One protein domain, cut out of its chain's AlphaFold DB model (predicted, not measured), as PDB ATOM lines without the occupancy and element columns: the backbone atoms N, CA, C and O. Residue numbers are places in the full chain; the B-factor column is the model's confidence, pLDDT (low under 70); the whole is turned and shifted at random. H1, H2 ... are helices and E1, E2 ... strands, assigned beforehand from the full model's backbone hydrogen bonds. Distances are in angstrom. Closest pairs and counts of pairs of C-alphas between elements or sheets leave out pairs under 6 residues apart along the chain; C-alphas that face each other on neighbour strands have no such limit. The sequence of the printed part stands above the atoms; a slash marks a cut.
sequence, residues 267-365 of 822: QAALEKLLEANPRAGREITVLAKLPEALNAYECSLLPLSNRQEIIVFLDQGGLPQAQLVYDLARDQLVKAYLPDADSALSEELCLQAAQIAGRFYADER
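This is residues 267 to 365 of the 822 residues of the protein "Peptidase, M23 family" of Holdemania filiformis DSM 12042 (UniProt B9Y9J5). A strongly twisted sheet of four antiparallel strands has the long helix H2 packed on one face, close to each of the four strands, and the shorter helix H1 over the other face, with its first residues nearest E4. Between H1 and the sheet, residues 277 to 297 make a long stretch with no named element, which passes the edge strand E1, where residues 284 to 285 pair with residues 300 to 301. The printed part has 99 residues, with two named helices and four named strands in the order H1 E1 E2 E3 E4 H2, and the sheet runs E1 E2 E3 E4. The class is mixed, helices and strands; the whole is compact, with a radius of gyration of the C-alphas of 12.3 A and spans of 31 by 29 by 26 A.

The printed part begins with H1, residues 267 to 276, and goes on to E1, residues 298 to 303, E2, residues 309 to 316, E3, residues 319 to 327, E4, residues 332 to 337, and H2, residues 347 to 365. H1 is on the sheet at a height over the sheet of 9.6 A. It lies over E2 and only just over E3 and E4, with 3 C-alphas falling on each of these two, and runs across the strands, at 69 degrees to E2 on the local plane. The closest C-alphas of H1 and E4 are those of Gln 267 and Tyr 337, 5.6 A apart. The strands form a meander, each the antiparallel neighbour of the one before. In the hairpin E1 and E2, N 300 and O 313 are within hydrogen-bond range at 3.0 A; in the hairpin E2 and E3, N 312 and O 324 at 2.7 A; in the hairpin E3 and E4, N 325 and O 335 at 2.8 A. H2 is on the sheet, on the opposite face from H1, giving three layers, with helices on both faces of the sheet. The closest C-alphas of H2 and E3 are those of Ala 354 and Tyr 326, 6.2 A apart; those of H2 and E1 are Ala 357 and Leu 301, 6.9 A apart. H1 and H2 are apart, and so are the edge strands E1 and E4. Every O i to N i+4 pair is within hydrogen-bond range in H2, and 5 of 6 are in H1.

H1 begins at C-alpha 267, (9.478, 51.344, -5.378), and is 14.4 A long. E1 measures 17.0 A, E2 23.3 A, E3 24.3 A and E4 14.7 A from first to last C-alpha. E3 begins at C-alpha 319, (16.803, 45.630, -18.121). H2, 26.3 A long, ends at C-alpha 365, (28.553, 32.878, 4.003).

The two C-alphas farthest apart, those of Asp 342 and Arg 365, are 35.4 A apart. The printed part has no cut. The link from H1 to E1 is long, with 21 residues; the link from E4 to H2 is short, with 9. The mean pLDDT of the printed part is 78.8, and it is under 70 at residues 279 to 282, 284 to 289, 307 and 341 to 343.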
ATOM      1  N   GLN A 267       8.389  50.547  -4.801       78.56
ATOM      2  CA  GLN A 267       9.478  51.344  -5.378       78.56
ATOM      3  C   GLN A 267      10.156  52.293  -4.373       78.56
ATOM      4  O   GLN A 267      11.342  52.153  -4.084       78.56
ATOM      5  N   ALA A 268       9.397  53.200  -3.747       74.62
ATOM      6  CA  ALA A 268       9.949  54.208  -2.832       74.62
ATOM      7  C   ALA A 268      10.615  53.602  -1.579       74.62
ATOM      8  O   ALA A 268      11.533  54.174  -0.991       74.62
ATOM      9  N   ALA A 269      10.144  52.432  -1.135       73.81
ATOM     10  CA  ALA A 269      10.708  51.742   0.023       73.81
ATOM     11  C   ALA A 269      11.996  50.980  -0.318       73.81
ATOM     12  O   ALA A 269      12.748  50.647   0.605       73.81
ATOM     13  N   LEU A 270      12.207  50.681  -1.600       79.38
ATOM     14  CA  LEU A 270      13.383  50.012  -2.127       79.38
ATOM     15  C   LEU A 270      14.465  51.011  -2.552       79.38
ATOM     16  O   LEU A 270      15.623  50.814  -2.202       79.38
ATOM     17  N   GLU A 271      14.091  52.124  -3.186       80.56
ATOM     18  CA  GLU A 271      15.008  53.228  -3.511       80.56
ATOM     19  C   GLU A 271      15.739  53.721  -2.257       80.56
ATOM     20  O   GLU A 271      16.963  53.788  -2.238       80.56
ATOM     21  N   LYS A 272      15.017  53.908  -1.147       82.38
ATOM     22  CA  LYS A 272      15.616  54.274   0.146       82.38
ATOM     23  C   LYS A 272      16.603  53.226   0.690       82.38
ATOM     24  O   LYS A 272      17.552  53.574   1.390       82.38
ATOM     25  N   LEU A 273      16.372  51.936   0.423       79.62
ATOM     26  CA  LEU A 273      17.289  50.863   0.832       79.62
ATOM     27  C   LEU A 273      18.552  50.835  -0.037       79.62
ATOM     28  O   LEU A 273      19.635  50.600   0.500       79.62
ATOM     29  N   LEU A 274      18.414  51.109  -1.337       78.50
ATOM     30  CA  LEU A 274      19.516  51.211  -2.297       78.50
ATOM     31  C   LEU A 274      20.351  52.484  -2.094       78.50
ATOM     32  O   LEU A 274      21.567  52.433  -2.228       78.50
ATOM     33  N   GLU A 275      19.742  53.604  -1.694       80.25
ATOM     34  CA  GLU A 275      20.471  54.808  -1.265       80.25
ATOM     35  C   GLU A 275      21.348  54.525  -0.037       80.25
ATOM     36  O   GLU A 275      22.494  54.965   0.038       80.25
ATOM     37  N   ALA A 276      20.824  53.755   0.922       78.75
ATOM     38  CA  ALA A 276      21.570  53.349   2.110       78.75
ATOM     39  C   ALA A 276      22.623  52.258   1.821       78.75
ATOM     40  O   ALA A 276      23.576  52.110   2.586       78.75
ATOM     41  N   ASN A 277      22.457  51.487   0.741       75.25
ATOM     42  CA  ASN A 277      23.338  50.388   0.342       75.25
ATOM     43  C   ASN A 277      23.594  50.464  -1.176       75.25
ATOM     44  O   ASN A 277      22.956  49.740  -1.941       75.25
ATOM     45  N   PRO A 278      24.498  51.348  -1.635       74.81
ATOM     46  CA  PRO A 278      24.754  51.532  -3.059       74.81
ATOM     47  C   PRO A 278      25.337  50.262  -3.697       74.81
ATOM     48  O   PRO A 278      26.172  49.582  -3.095       74.81
ATOM     49  N   ARG A 279      24.929  49.972  -4.943       69.31
ATOM     50  CA  ARG A 279      25.326  48.757  -5.686       69.31
ATOM     51  C   ARG A 279      26.822  48.681  -6.031       69.31
ATOM     52  O   ARG A 279      27.342  47.583  -6.206       69.31
ATOM     53  N   ALA A 280      27.513  49.821  -6.132       59.62
ATOM     54  CA  ALA A 280      28.868  49.930  -6.684       59.62
ATOM     55  C   ALA A 280      29.875  48.954  -6.032       59.62
ATOM     56  O   ALA A 280      30.360  49.188  -4.925       59.62
ATOM     57  N   GLY A 281      30.180  47.858  -6.738       57.66
ATOM     58  CA  GLY A 281      31.162  46.841  -6.341       57.66
ATOM     59  C   GLY A 281      30.718  45.865  -5.243       57.66
ATOM     60  O   GLY A 281      31.558  45.142  -4.716       57.66
ATOM     61  N   ARG A 282      29.432  45.852  -4.858       65.06
ATOM     62  CA  ARG A 282      28.886  44.975  -3.797       65.06
ATOM     63  C   ARG A 282      27.832  43.980  -4.277       65.06
ATOM     64  O   ARG A 282      27.381  43.152  -3.486       65.06
ATOM     65  N   GLU A 283      27.421  44.098  -5.530       70.69
ATOM     66  CA  GLU A 283      26.487  43.185  -6.174       70.69
ATOM     67  C   GLU A 283      27.175  41.846  -6.463       70.69
ATOM     68  O   GLU A 283      28.306  41.805  -6.945       70.69
ATOM     69  N   ILE A 284      26.497  40.758  -6.110       68.94
ATOM     70  CA  ILE A 284      26.952  39.383  -6.283       68.94
ATOM     71  C   ILE A 284      26.005  38.738  -7.286       68.94
ATOM     72  O   ILE A 284      24.815  38.604  -7.011       68.94
ATOM     73  N   THR A 285      26.507  38.335  -8.446       69.88
ATOM     74  CA  THR A 285      25.704  37.582  -9.415       69.88
ATOM     75  C   THR A 285      25.384  36.200  -8.849       69.88
ATOM     76  O   THR A 285      26.270  35.514  -8.338       69.88
ATOM     77  N   VAL A 286      24.115  35.798  -8.900       63.97
ATOM     78  CA  VAL A 286      23.662  34.494  -8.409       63.97
ATOM     79  C   VAL A 286      23.886  33.464  -9.496       63.97
ATOM     80  O   VAL A 286      23.383  33.575 -10.609       63.97
ATOM     81  N   LEU A 287      24.632  32.432  -9.138       60.69
ATOM     82  CA  LEU A 287      25.170  31.448 -10.063       60.69
ATOM     83  C   LEU A 287      24.377  30.126 -10.080       60.69
ATOM     84  O   LEU A 287      24.866  29.109 -10.545       60.69
ATOM     85  N   ALA A 288      23.134  30.128  -9.591       62.06
ATOM     86  CA  ALA A 288      22.319  28.925  -9.413       62.06
ATOM     87  C   ALA A 288      21.385  28.629 -10.604       62.06
ATOM     88  O   ALA A 288      20.886  29.541 -11.265       62.06
ATOM     89  N   LYS A 289      21.075  27.341 -10.830       60.97
ATOM     90  CA  LYS A 289      20.092  26.906 -11.835       60.97
ATOM     91  C   LYS A 289      18.704  27.444 -11.486       60.97
ATOM     92  O   LYS A 289      18.105  27.039 -10.487       60.97
ATOM     93  N   LEU A 290      18.189  28.330 -12.331       70.12
ATOM     94  CA  LEU A 290      16.828  28.832 -12.216       70.12
ATOM     95  C   LEU A 290      15.827  27.806 -12.797       70.12
ATOM     96  O   LEU A 290      16.183  26.992 -13.652       70.12
ATOM     97  N   PRO A 291      14.575  27.783 -12.308       73.12
ATOM     98  CA  PRO A 291      13.490  27.023 -12.926       73.12
ATOM     99  C   PRO A 291      13.291  27.413 -14.398       73.12
ATOM    100  O   PRO A 291      13.553  28.554 -14.765       73.12
ATOM    101  N   GLU A 292      12.732  26.523 -15.227       75.44
ATOM    102  CA  GLU A 292      12.481  26.806 -16.657       75.44
ATOM    103  C   GLU A 292      11.719  28.116 -16.900       75.44
ATOM    104  O   GLU A 292      12.040  28.855 -17.828       75.44
ATOM    105  N   ALA A 293      10.768  28.447 -16.021       74.44
ATOM    106  CA  ALA A 293      10.001  29.691 -16.072       74.44
ATOM    107  C   ALA A 293      10.837  30.963 -15.810       74.44
ATOM    108  O   ALA A 293      10.400  32.060 -16.144       74.44
ATOM    109  N   LEU A 294      12.023  30.824 -15.210       77.00
ATOM    110  CA  LEU A 294      12.927  31.907 -14.823       77.00
ATOM    111  C   LEU A 294      14.247  31.917 -15.616       77.00
ATOM    112  O   LEU A 294      15.040  32.836 -15.449       77.00
ATOM    113  N   ASN A 295      14.472  30.953 -16.516       77.12
ATOM    114  CA  ASN A 295      15.708  30.841 -17.305       77.12
ATOM    115  C   ASN A 295      15.999  32.047 -18.215       77.12
ATOM    116  O   ASN A 295      17.128  32.210 -18.667       77.12
ATOM    117  N   ALA A 296      14.990  32.865 -18.516       76.06
ATOM    118  CA  ALA A 296      15.148  34.077 -19.315       76.06
ATOM    119  C   ALA A 296      15.690  35.278 -18.513       76.06
ATOM    120  O   ALA A 296      15.957  36.316 -19.117       76.06
ATOM    121  N   TYR A 297      15.821  35.154 -17.186       80.12
ATOM    122  CA  TYR A 297      16.233  36.232 -16.292       80.12
ATOM    123  C   TYR A 297      17.615  35.951 -15.690       80.12
ATOM    124  O   TYR A 297      17.891  34.856 -15.205       80.12
ATOM    125  N   GLU A 298      18.469  36.966 -15.678       79.00
ATOM    126  CA  GLU A 298      19.715  37.007 -14.924       79.00
ATOM    127  C   GLU A 298      19.407  37.409 -13.480       79.00
ATOM    128  O   GLU A 298      18.682  38.373 -13.232       79.00
ATOM    129  N   CYS A 299      19.933  36.653 -12.516       81.56
ATOM    130  CA  CYS A 299      19.701  36.887 -11.095       81.56
ATOM    131  C   CYS A 299      20.969  37.443 -10.442       81.56
ATOM    132  O   CYS A 299      22.031  36.825 -10.507       81.56
ATOM    133  N   SER A 300      20.868  38.587  -9.773       81.94
ATOM    134  CA  SER A 300      21.932  39.140  -8.931       81.94
ATOM    135  C   SER A 300      21.395  39.465  -7.542       81.94
ATOM    136  O   SER A 300      20.189  39.582  -7.330       81.94
ATOM    137  N   LEU A 301      22.273  39.568  -6.548       85.19
ATOM    138  CA  LEU A 301      21.896  39.914  -5.185       85.19
ATOM    139  C   LEU A 301      22.817  40.959  -4.562       85.19
ATOM    140  O   LEU A 301      23.990  41.087  -4.900       85.19
ATOM    141  N   LEU A 302      22.281  41.698  -3.599       84.94
ATOM    142  CA  LEU A 302      22.990  42.674  -2.792       84.94
ATOM    143  C   LEU A 302      22.672  42.426  -1.311       84.94
ATOM    144  O   LEU A 302      21.531  42.629  -0.882       84.94
ATOM    145  N   PRO A 303      23.656  42.007  -0.500       80.69
ATOM    146  CA  PRO A 303      23.439  41.819   0.925       80.69
ATOM    147  C   PRO A 303      23.313  43.155   1.660       80.69
ATOM    148  O   PRO A 303      24.123  44.066   1.474       80.69
ATOM    149  N   LEU A 304      22.313  43.260   2.539       80.69
ATOM    150  CA  LEU A 304      22.101  44.454   3.355       80.69
ATOM    151  C   LEU A 304      23.008  44.461   4.591       80.69
ATOM    152  O   LEU A 304      23.505  43.433   5.058       80.69
ATOM    153  N   SER A 305      23.202  45.647   5.170       73.56
ATOM    154  CA  SER A 305      24.099  45.864   6.315       73.56
ATOM    155  C   SER A 305      23.710  45.055   7.566       73.56
ATOM    156  O   SER A 305      24.568  44.764   8.398       73.56
ATOM    157  N   ASN A 306      22.442  44.649   7.689       71.75
ATOM    158  CA  ASN A 306      21.941  43.805   8.780       71.75
ATOM    159  C   ASN A 306      22.275  42.307   8.621       71.75
ATOM    160  O   ASN A 306      22.064  41.549   9.565       71.75
ATOM    161  N   ARG A 307      22.786  41.870   7.456       66.50
ATOM    162  CA  ARG A 307      23.095  40.466   7.104       66.50
ATOM    163  C   ARG A 307      21.934  39.470   7.280       66.50
ATOM    164  O   ARG A 307      22.171  38.263   7.273       66.50
ATOM    165  N   GLN A 308      20.709  39.946   7.474       79.38
ATOM    166  CA  GLN A 308      19.500  39.123   7.610       79.38
ATOM    167  C   GLN A 308      18.569  39.284   6.410       79.38
ATOM    168  O   GLN A 308      17.768  38.397   6.134       79.38
ATOM    169  N   GLU A 309      18.721  40.381   5.673       86.12
ATOM    170  CA  GLU A 309      17.965  40.660   4.465       86.12
ATOM    171  C   GLU A 309      18.918  40.788   3.268       86.12
ATOM    172  O   GLU A 309      20.036  41.307   3.383       86.12
ATOM    173  N   ILE A 310      18.463  40.330   2.108       87.50
ATOM    174  CA  ILE A 310      19.141  40.523   0.822       87.50
ATOM    175  C   ILE A 310      18.192  41.205  -0.156       87.50
ATOM    176  O   ILE A 310      16.974  41.036  -0.069       87.50
ATOM    177  N   ILE A 311      18.749  41.971  -1.086       88.06
ATOM    178  CA  ILE A 311      18.023  42.437  -2.264       88.06
ATOM    179  C   ILE A 311      18.385  41.505  -3.417       88.06
ATOM    180  O   ILE A 311      19.562  41.260  -3.626       88.06
ATOM    181  N   VAL A 312      17.401  40.992  -4.143       87.31
ATOM    182  CA  VAL A 312      17.565  40.131  -5.317       87.31
ATOM    183  C   VAL A 312      17.030  40.883  -6.527       87.31
ATOM    184  O   VAL A 312      15.909  41.390  -6.490       87.31
ATOM    185  N   PHE A 313      17.827  40.980  -7.578       87.56
ATOM    186  CA  PHE A 313      17.463  41.600  -8.842       87.56
ATOM    187  C   PHE A 313      17.277  40.512  -9.894       87.56
ATOM    188  O   PHE A 313      18.060  39.569  -9.961       87.56
ATOM    189  N   LEU A 314      16.211  40.643 -10.679       86.94
ATOM    190  CA  LEU A 314      15.955  39.830 -11.858       86.94
ATOM    191  C   LEU A 314      16.002  40.755 -13.064       86.94
ATOM    192  O   LEU A 314      15.135  41.621 -13.192       86.94
ATOM    193  N   ASP A 315      16.984  40.558 -13.931       84.00
ATOM    194  CA  ASP A 315      17.215  41.365 -15.123       84.00
ATOM    195  C   ASP A 315      16.991  40.506 -16.377       84.00
ATOM    196  O   ASP A 315      17.280  39.318 -16.389       84.00
ATOM    197  N   GLN A 316      16.461  41.070 -17.461       83.56
ATOM    198  CA  GLN A 316      16.304  40.369 -18.742       83.56
ATOM    199  C   GLN A 316      16.872  41.249 -19.853       83.56
ATOM    200  O   GLN A 316      16.394  42.363 -20.069       83.56
ATOM    201  N   GLY A 317      17.922  40.778 -20.535       76.00
ATOM    202  CA  GLY A 317      18.614  41.562 -21.566       76.00
ATOM    203  C   GLY A 317      19.210  42.879 -21.043       76.00
ATOM    204  O   GLY A 317      19.213  43.873 -21.766       76.00
ATOM    205  N   GLY A 318      19.652  42.907 -19.779       72.75
ATOM    206  CA  GLY A 318      20.207  44.094 -19.115       72.75
ATOM    207  C   GLY A 318      19.176  45.110 -18.605       72.75
ATOM    208  O   GLY A 318      19.559  46.192 -18.160       72.75
ATOM    209  N   LEU A 319      17.875  44.795 -18.668       79.19
ATOM    210  CA  LEU A 319      16.803  45.630 -18.121       79.19
ATOM    211  C   LEU A 319      16.223  45.010 -16.842       79.19
ATOM    212  O   LEU A 319      15.861  43.831 -16.878       79.19
ATOM    213  N   PRO A 320      16.049  45.781 -15.753       81.25
ATOM    214  CA  PRO A 320      15.508  45.262 -14.505       81.25
ATOM    215  C   PRO A 320      14.028  44.915 -14.633       81.25
ATOM    216  O   PRO A 320      13.212  45.762 -14.989       81.25
ATOM    217  N   GLN A 321      13.689  43.671 -14.308       86.12
ATOM    218  CA  GLN A 321      12.342  43.098 -14.378       86.12
ATOM    219  C   GLN A 321      11.713  42.940 -12.997       86.12
ATOM    220  O   GLN A 321      10.509  43.132 -12.846       86.12
ATOM    221  N   ALA A 322      12.511  42.638 -11.973       86.38
ATOM    222  CA  ALA A 322      12.057  42.660 -10.590       86.38
ATOM    223  C   ALA A 322      13.191  43.003  -9.627       86.38
ATOM    224  O   ALA A 322      14.356  42.696  -9.861       86.38
ATOM    225  N   GLN A 323      12.831  43.619  -8.506       89.56
ATOM    226  CA  GLN A 323      13.731  43.862  -7.391       89.56
ATOM    227  C   GLN A 323      13.037  43.451  -6.089       89.56
ATOM    228  O   GLN A 323      11.969  43.960  -5.742       89.56
ATOM    229  N   LEU A 324      13.624  42.505  -5.372       89.06
ATOM    230  CA  LEU A 324      12.978  41.744  -4.310       89.06
ATOM    231  C   LEU A 324      13.787  41.880  -3.024       89.06
ATOM    232  O   LEU A 324      14.993  41.693  -3.045       89.06
ATOM    233  N   VAL A 325      13.153  42.180  -1.895       88.50
ATOM    234  CA  VAL A 325      13.805  42.148  -0.577       88.50
ATOM    235  C   VAL A 325      13.377  40.878   0.129       88.50
ATOM    236  O   VAL A 325      12.187  40.682   0.377       88.50
ATOM    237  N   TYR A 326      14.343  40.039   0.473       88.69
ATOM    238  CA  TYR A 326      14.119  38.719   1.041       88.69
ATOM    239  C   TYR A 326      14.740  38.605   2.432       88.69
ATOM    240  O   TYR A 326      15.914  38.928   2.615       88.69
ATOM    241  N   ASP A 327      13.945  38.161   3.408       87.06
ATOM    242  CA  ASP A 327      14.380  37.893   4.781       87.06
ATOM    243  C   ASP A 327      14.773  36.418   4.905       87.06
ATOM    244  O   ASP A 327      13.933  35.519   4.817       87.06
ATOM    245  N   LEU A 328      16.067  36.184   5.135       83.88
ATOM    246  CA  LEU A 328      16.658  34.850   5.230       83.88
ATOM    247  C   LEU A 328      16.129  34.058   6.435       83.88
ATOM    248  O   LEU A 328      16.032  32.838   6.367       83.88
ATOM    249  N   ALA A 329      15.811  34.728   7.548       82.44
ATOM    250  CA  ALA A 329      15.410  34.073   8.794       82.44
ATOM    251  C   ALA A 329      13.927  33.686   8.798       82.44
ATOM    252  O   ALA A 329      13.536  32.728   9.467       82.44
ATOM    253  N   ARG A 330      13.096  34.454   8.086       82.62
ATOM    254  CA  ARG A 330      11.649  34.215   7.990       82.62
ATOM    255  C   ARG A 330      11.230  33.443   6.740       82.62
ATOM    256  O   ARG A 330      10.065  33.057   6.688       82.62
ATOM    257  N   ASP A 331      12.141  33.220   5.787       83.81
ATOM    258  CA  ASP A 331      11.881  32.551   4.499       83.81
ATOM    259  C   ASP A 331      10.734  33.229   3.721       83.81
ATOM    260  O   ASP A 331       9.788  32.594   3.256       83.81
ATOM    261  N   GLN A 332      10.755  34.569   3.673       85.19
ATOM    262  CA  GLN A 332       9.664  35.383   3.126       85.19
ATOM    263  C   GLN A 332      10.165  36.631   2.393       85.19
ATOM    264  O   GLN A 332      11.145  37.270   2.788       85.19
ATOM    265  N   LEU A 333       9.428  37.023   1.350       84.50
ATOM    266  CA  LEU A 333       9.585  38.320   0.693       84.50
ATOM    267  C   LEU A 333       9.037  39.436   1.592       84.50
ATOM    268  O   LEU A 333       7.862  39.448   1.953       84.50
ATOM    269  N   VAL A 334       9.893  40.395   1.934       84.81
ATOM    270  CA  VAL A 334       9.543  41.570   2.746       84.81
ATOM    271  C   VAL A 334       8.975  42.685   1.870       84.81
ATOM    272  O   VAL A 334       8.070  43.408   2.289       84.81
ATOM    273  N   LYS A 335       9.543  42.863   0.671       85.69
ATOM    274  CA  LYS A 335       9.150  43.880  -0.317       85.69
ATOM    275  C   LYS A 335       9.432  43.362  -1.720       85.69
ATOM    276  O   LYS A 335      10.404  42.640  -1.916       85.69
ATOM    277  N   ALA A 336       8.642  43.788  -2.696       85.06
ATOM    278  CA  ALA A 336       8.898  43.491  -4.101       85.06
ATOM    279  C   ALA A 336       8.531  44.688  -4.979       85.06
ATOM    280  O   ALA A 336       7.510  45.343  -4.760       85.06
ATOM    281  N   TYR A 337       9.357  44.953  -5.982       87.19
ATOM    282  CA  TYR A 337       9.131  45.964  -7.003       87.19
ATOM    283  C   TYR A 337       9.239  45.336  -8.393       87.19
ATOM    284  O   TYR A 337      10.240  44.696  -8.702       87.19
ATOM    285  N   LEU A 338       8.206  45.521  -9.209       86.25
ATOM    286  CA  LEU A 338       8.107  45.083 -10.598       86.25
ATOM    287  C   LEU A 338       7.898  46.356 -11.434       86.25
ATOM    288  O   LEU A 338       6.880  47.021 -11.246       86.25
ATOM    289  N   PRO A 339       8.850  46.748 -12.300       79.88
ATOM    290  CA  PRO A 339       8.731  47.974 -13.093       79.88
ATOM    291  C   PRO A 339       7.600  47.925 -14.126       79.88
ATOM    292  O   PRO A 339       7.070  48.974 -14.491       79.88
ATOM    293  N   ASP A 340       7.234  46.725 -14.584       75.62
ATOM    294  CA  ASP A 340       6.115  46.483 -15.497       75.62
ATOM    295  C   ASP A 340       4.916  45.891 -14.739       75.62
ATOM    296  O   ASP A 340       5.041  44.888 -14.031       75.62
ATOM    297  N   ALA A 341       3.746  46.513 -14.901       62.41
ATOM    298  CA  ALA A 341       2.500  46.077 -14.278       62.41
ATOM    299  C   ALA A 341       1.955  44.773 -14.891       62.41
ATOM    300  O   ALA A 341       1.231  44.053 -14.203       62.41
ATOM    301  N   ASP A 342       2.339  44.455 -16.135       61.94
ATOM    302  CA  ASP A 342       1.956  43.234 -16.860       61.94
ATOM    303  C   ASP A 342       3.076  42.168 -16.849       61.94
ATOM    304  O   ASP A 342       3.113  41.270 -17.695       61.94
ATOM    305  N   SER A 343       4.004  42.246 -15.885       69.44
ATOM    306  CA  SER A 343       5.110  41.292 -15.757       69.44
ATOM    307  C   SER A 343       4.615  39.846 -15.610       69.44
ATOM    308  O   SER A 343       3.735  39.541 -14.803       69.44
ATOM    309  N   ALA A 344       5.242  38.923 -16.344       73.44
ATOM    310  CA  ALA A 344       4.990  37.484 -16.228       73.44
ATOM    311  C   ALA A 344       5.458  36.889 -14.878       73.44
ATOM    312  O   ALA A 344       5.170  35.728 -14.576       73.44
ATOM    313  N   LEU A 345       6.178  37.669 -14.063       79.62
ATOM    314  CA  LEU A 345       6.711  37.262 -12.768       79.62
ATOM    315  C   LEU A 345       5.629  37.326 -11.678       79.62
ATOM    316  O   LEU A 345       5.288  38.391 -11.165       79.62
ATOM    317  N   SER A 346       5.106  36.161 -11.291       82.88
ATOM    318  CA  SER A 346       4.185  36.026 -10.157       82.88
ATOM    319  C   SER A 346       4.908  36.148  -8.805       82.88
ATOM    320  O   SER A 346       6.123  35.963  -8.710       82.88
ATOM    321  N   GLU A 347       4.153  36.399  -7.729       83.25
ATOM    322  CA  GLU A 347       4.685  36.399  -6.354       83.25
ATOM    323  C   GLU A 347       5.388  35.081  -6.008       83.25
ATOM    324  O   GLU A 347       6.433  35.080  -5.362       83.25
ATOM    325  N   GLU A 348       4.855  33.965  -6.502       83.81
ATOM    326  CA  GLU A 348       5.418  32.633  -6.303       83.81
ATOM    327  C   GLU A 348       6.751  32.452  -7.042       83.81
ATOM    328  O   GLU A 348       7.709  31.963  -6.448       83.81
ATOM    329  N   LEU A 349       6.854  32.902  -8.298       84.81
ATOM    330  CA  LEU A 349       8.104  32.844  -9.065       84.81
ATOM    331  C   LEU A 349       9.184  33.739  -8.450       84.81
ATOM    332  O   LEU A 349      10.336  33.328  -8.326       84.81
ATOM    333  N   CYS A 350       8.820  34.936  -7.995       86.06
ATOM    334  CA  CYS A 350       9.755  35.825  -7.316       86.06
ATOM    335  C   CYS A 350      10.178  35.300  -5.944       86.06
ATOM    336  O   CYS A 350      11.342  35.448  -5.576       86.06
ATOM    337  N   LEU A 351       9.280  34.654  -5.193       87.00
ATOM    338  CA  LEU A 351       9.659  33.984  -3.950       87.00
ATOM    339  C   LEU A 351      10.635  32.841  -4.237       87.00
ATOM    340  O   LEU A 351      11.652  32.752  -3.561       87.00
ATOM    341  N   GLN A 352      10.384  32.023  -5.262       84.81
ATOM    342  CA  GLN A 352      11.301  30.953  -5.667       84.81
ATOM    343  C   GLN A 352      12.678  31.502  -6.064       84.81
ATOM    344  O   GLN A 352      13.695  31.011  -5.577       84.81
ATOM    345  N   ALA A 353      12.728  32.556  -6.883       84.00
ATOM    346  CA  ALA A 353      13.979  33.216  -7.254       84.00
ATOM    347  C   ALA A 353      14.728  33.760  -6.025       84.00
ATOM    348  O   ALA A 353      15.933  33.551  -5.876       84.00
ATOM    349  N   ALA A 354      14.005  34.407  -5.107       86.06
ATOM    350  CA  ALA A 354      14.566  34.954  -3.880       86.06
ATOM    351  C   ALA A 354      15.038  33.873  -2.897       86.06
ATOM    352  O   ALA A 354      16.067  34.050  -2.252       86.06
ATOM    353  N   GLN A 355      14.341  32.740  -2.814       84.50
ATOM    354  CA  GLN A 355      14.756  31.580  -2.027       84.50
ATOM    355  C   GLN A 355      16.032  30.950  -2.585       84.50
ATOM    356  O   GLN A 355      16.919  30.602  -1.809       84.50
ATOM    357  N   ILE A 356      16.154  30.836  -3.911       80.94
ATOM    358  CA  ILE A 356      17.371  30.340  -4.570       80.94
ATOM    359  C   ILE A 356      18.550  31.274  -4.269       80.94
ATOM    360  O   ILE A 356      19.586  30.820  -3.789       80.94
ATOM    361  N   ALA A 357      18.369  32.583  -4.463       81.19
ATOM    362  CA  ALA A 357      19.378  33.592  -4.139       81.19
ATOM    363  C   ALA A 357      19.718  33.626  -2.635       81.19
ATOM    364  O   ALA A 357      20.876  33.785  -2.250       81.19
ATOM    365  N   GLY A 358      18.718  33.444  -1.771       81.75
ATOM    366  CA  GLY A 358      18.866  33.414  -0.320       81.75
ATOM    367  C   GLY A 358      19.647  32.206   0.179       81.75
ATOM    368  O   GLY A 358      20.541  32.371   1.008       81.75
ATOM    369  N   ARG A 359      19.352  31.015  -0.352       79.06
ATOM    370  CA  ARG A 359      20.128  29.796  -0.086       79.06
ATOM    371  C   ARG A 359      21.564  29.964  -0.559       79.06
ATOM    372  O   ARG A 359      22.466  29.812   0.248       79.06
ATOM    373  N   PHE A 360      21.762  30.434  -1.791       78.38
ATOM    374  CA  PHE A 360      23.096  30.725  -2.318       78.38
ATOM    375  C   PHE A 360      23.889  31.682  -1.412       78.38
ATOM    376  O   PHE A 360      25.041  31.420  -1.087       78.38
ATOM    377  N   TYR A 361      23.275  32.773  -0.943       78.69
ATOM    378  CA  TYR A 361      23.934  33.712  -0.034       78.69
ATOM    379  C   TYR A 361      24.235  33.115   1.350       78.69
ATOM    380  O   TYR A 361      25.264  33.437   1.952       78.69
ATOM    381  N   ALA A 362      23.341  32.278   1.882       76.75
ATOM    382  CA  ALA A 362      23.572  31.573   3.137       76.75
ATOM    383  C   ALA A 362      24.747  30.595   3.003       76.75
ATOM    384  O   ALA A 362      25.658  30.630   3.832       76.75
ATOM    385  N   ASP A 363      24.767  29.820   1.923       78.31
ATOM    386  CA  ASP A 363      25.809  28.844   1.624       78.31
ATOM    387  C   ASP A 363      27.153  29.549   1.399       78.31
ATOM    388  O   ASP A 363      28.133  29.192   2.040       78.31
ATOM    389  N   GLU A 364      27.205  30.636   0.618       78.56
ATOM    390  CA  GLU A 364      28.413  31.461   0.428       78.56
ATOM    391  C   GLU A 364      28.963  32.034   1.739       78.56
ATOM    392  O   GLU A 364      30.175  32.137   1.923       78.56
ATOM    393  N   ARG A 365      28.098  32.409   2.688       80.19
ATOM    394  CA  ARG A 365      28.553  32.878   4.003       80.19
ATOM    395  C   ARG A 365      29.201  31.766   4.810       80.19
ATOM    396  O   ARG A 365      30.224  32.023   5.444       80.19
TER     397      ARG A 365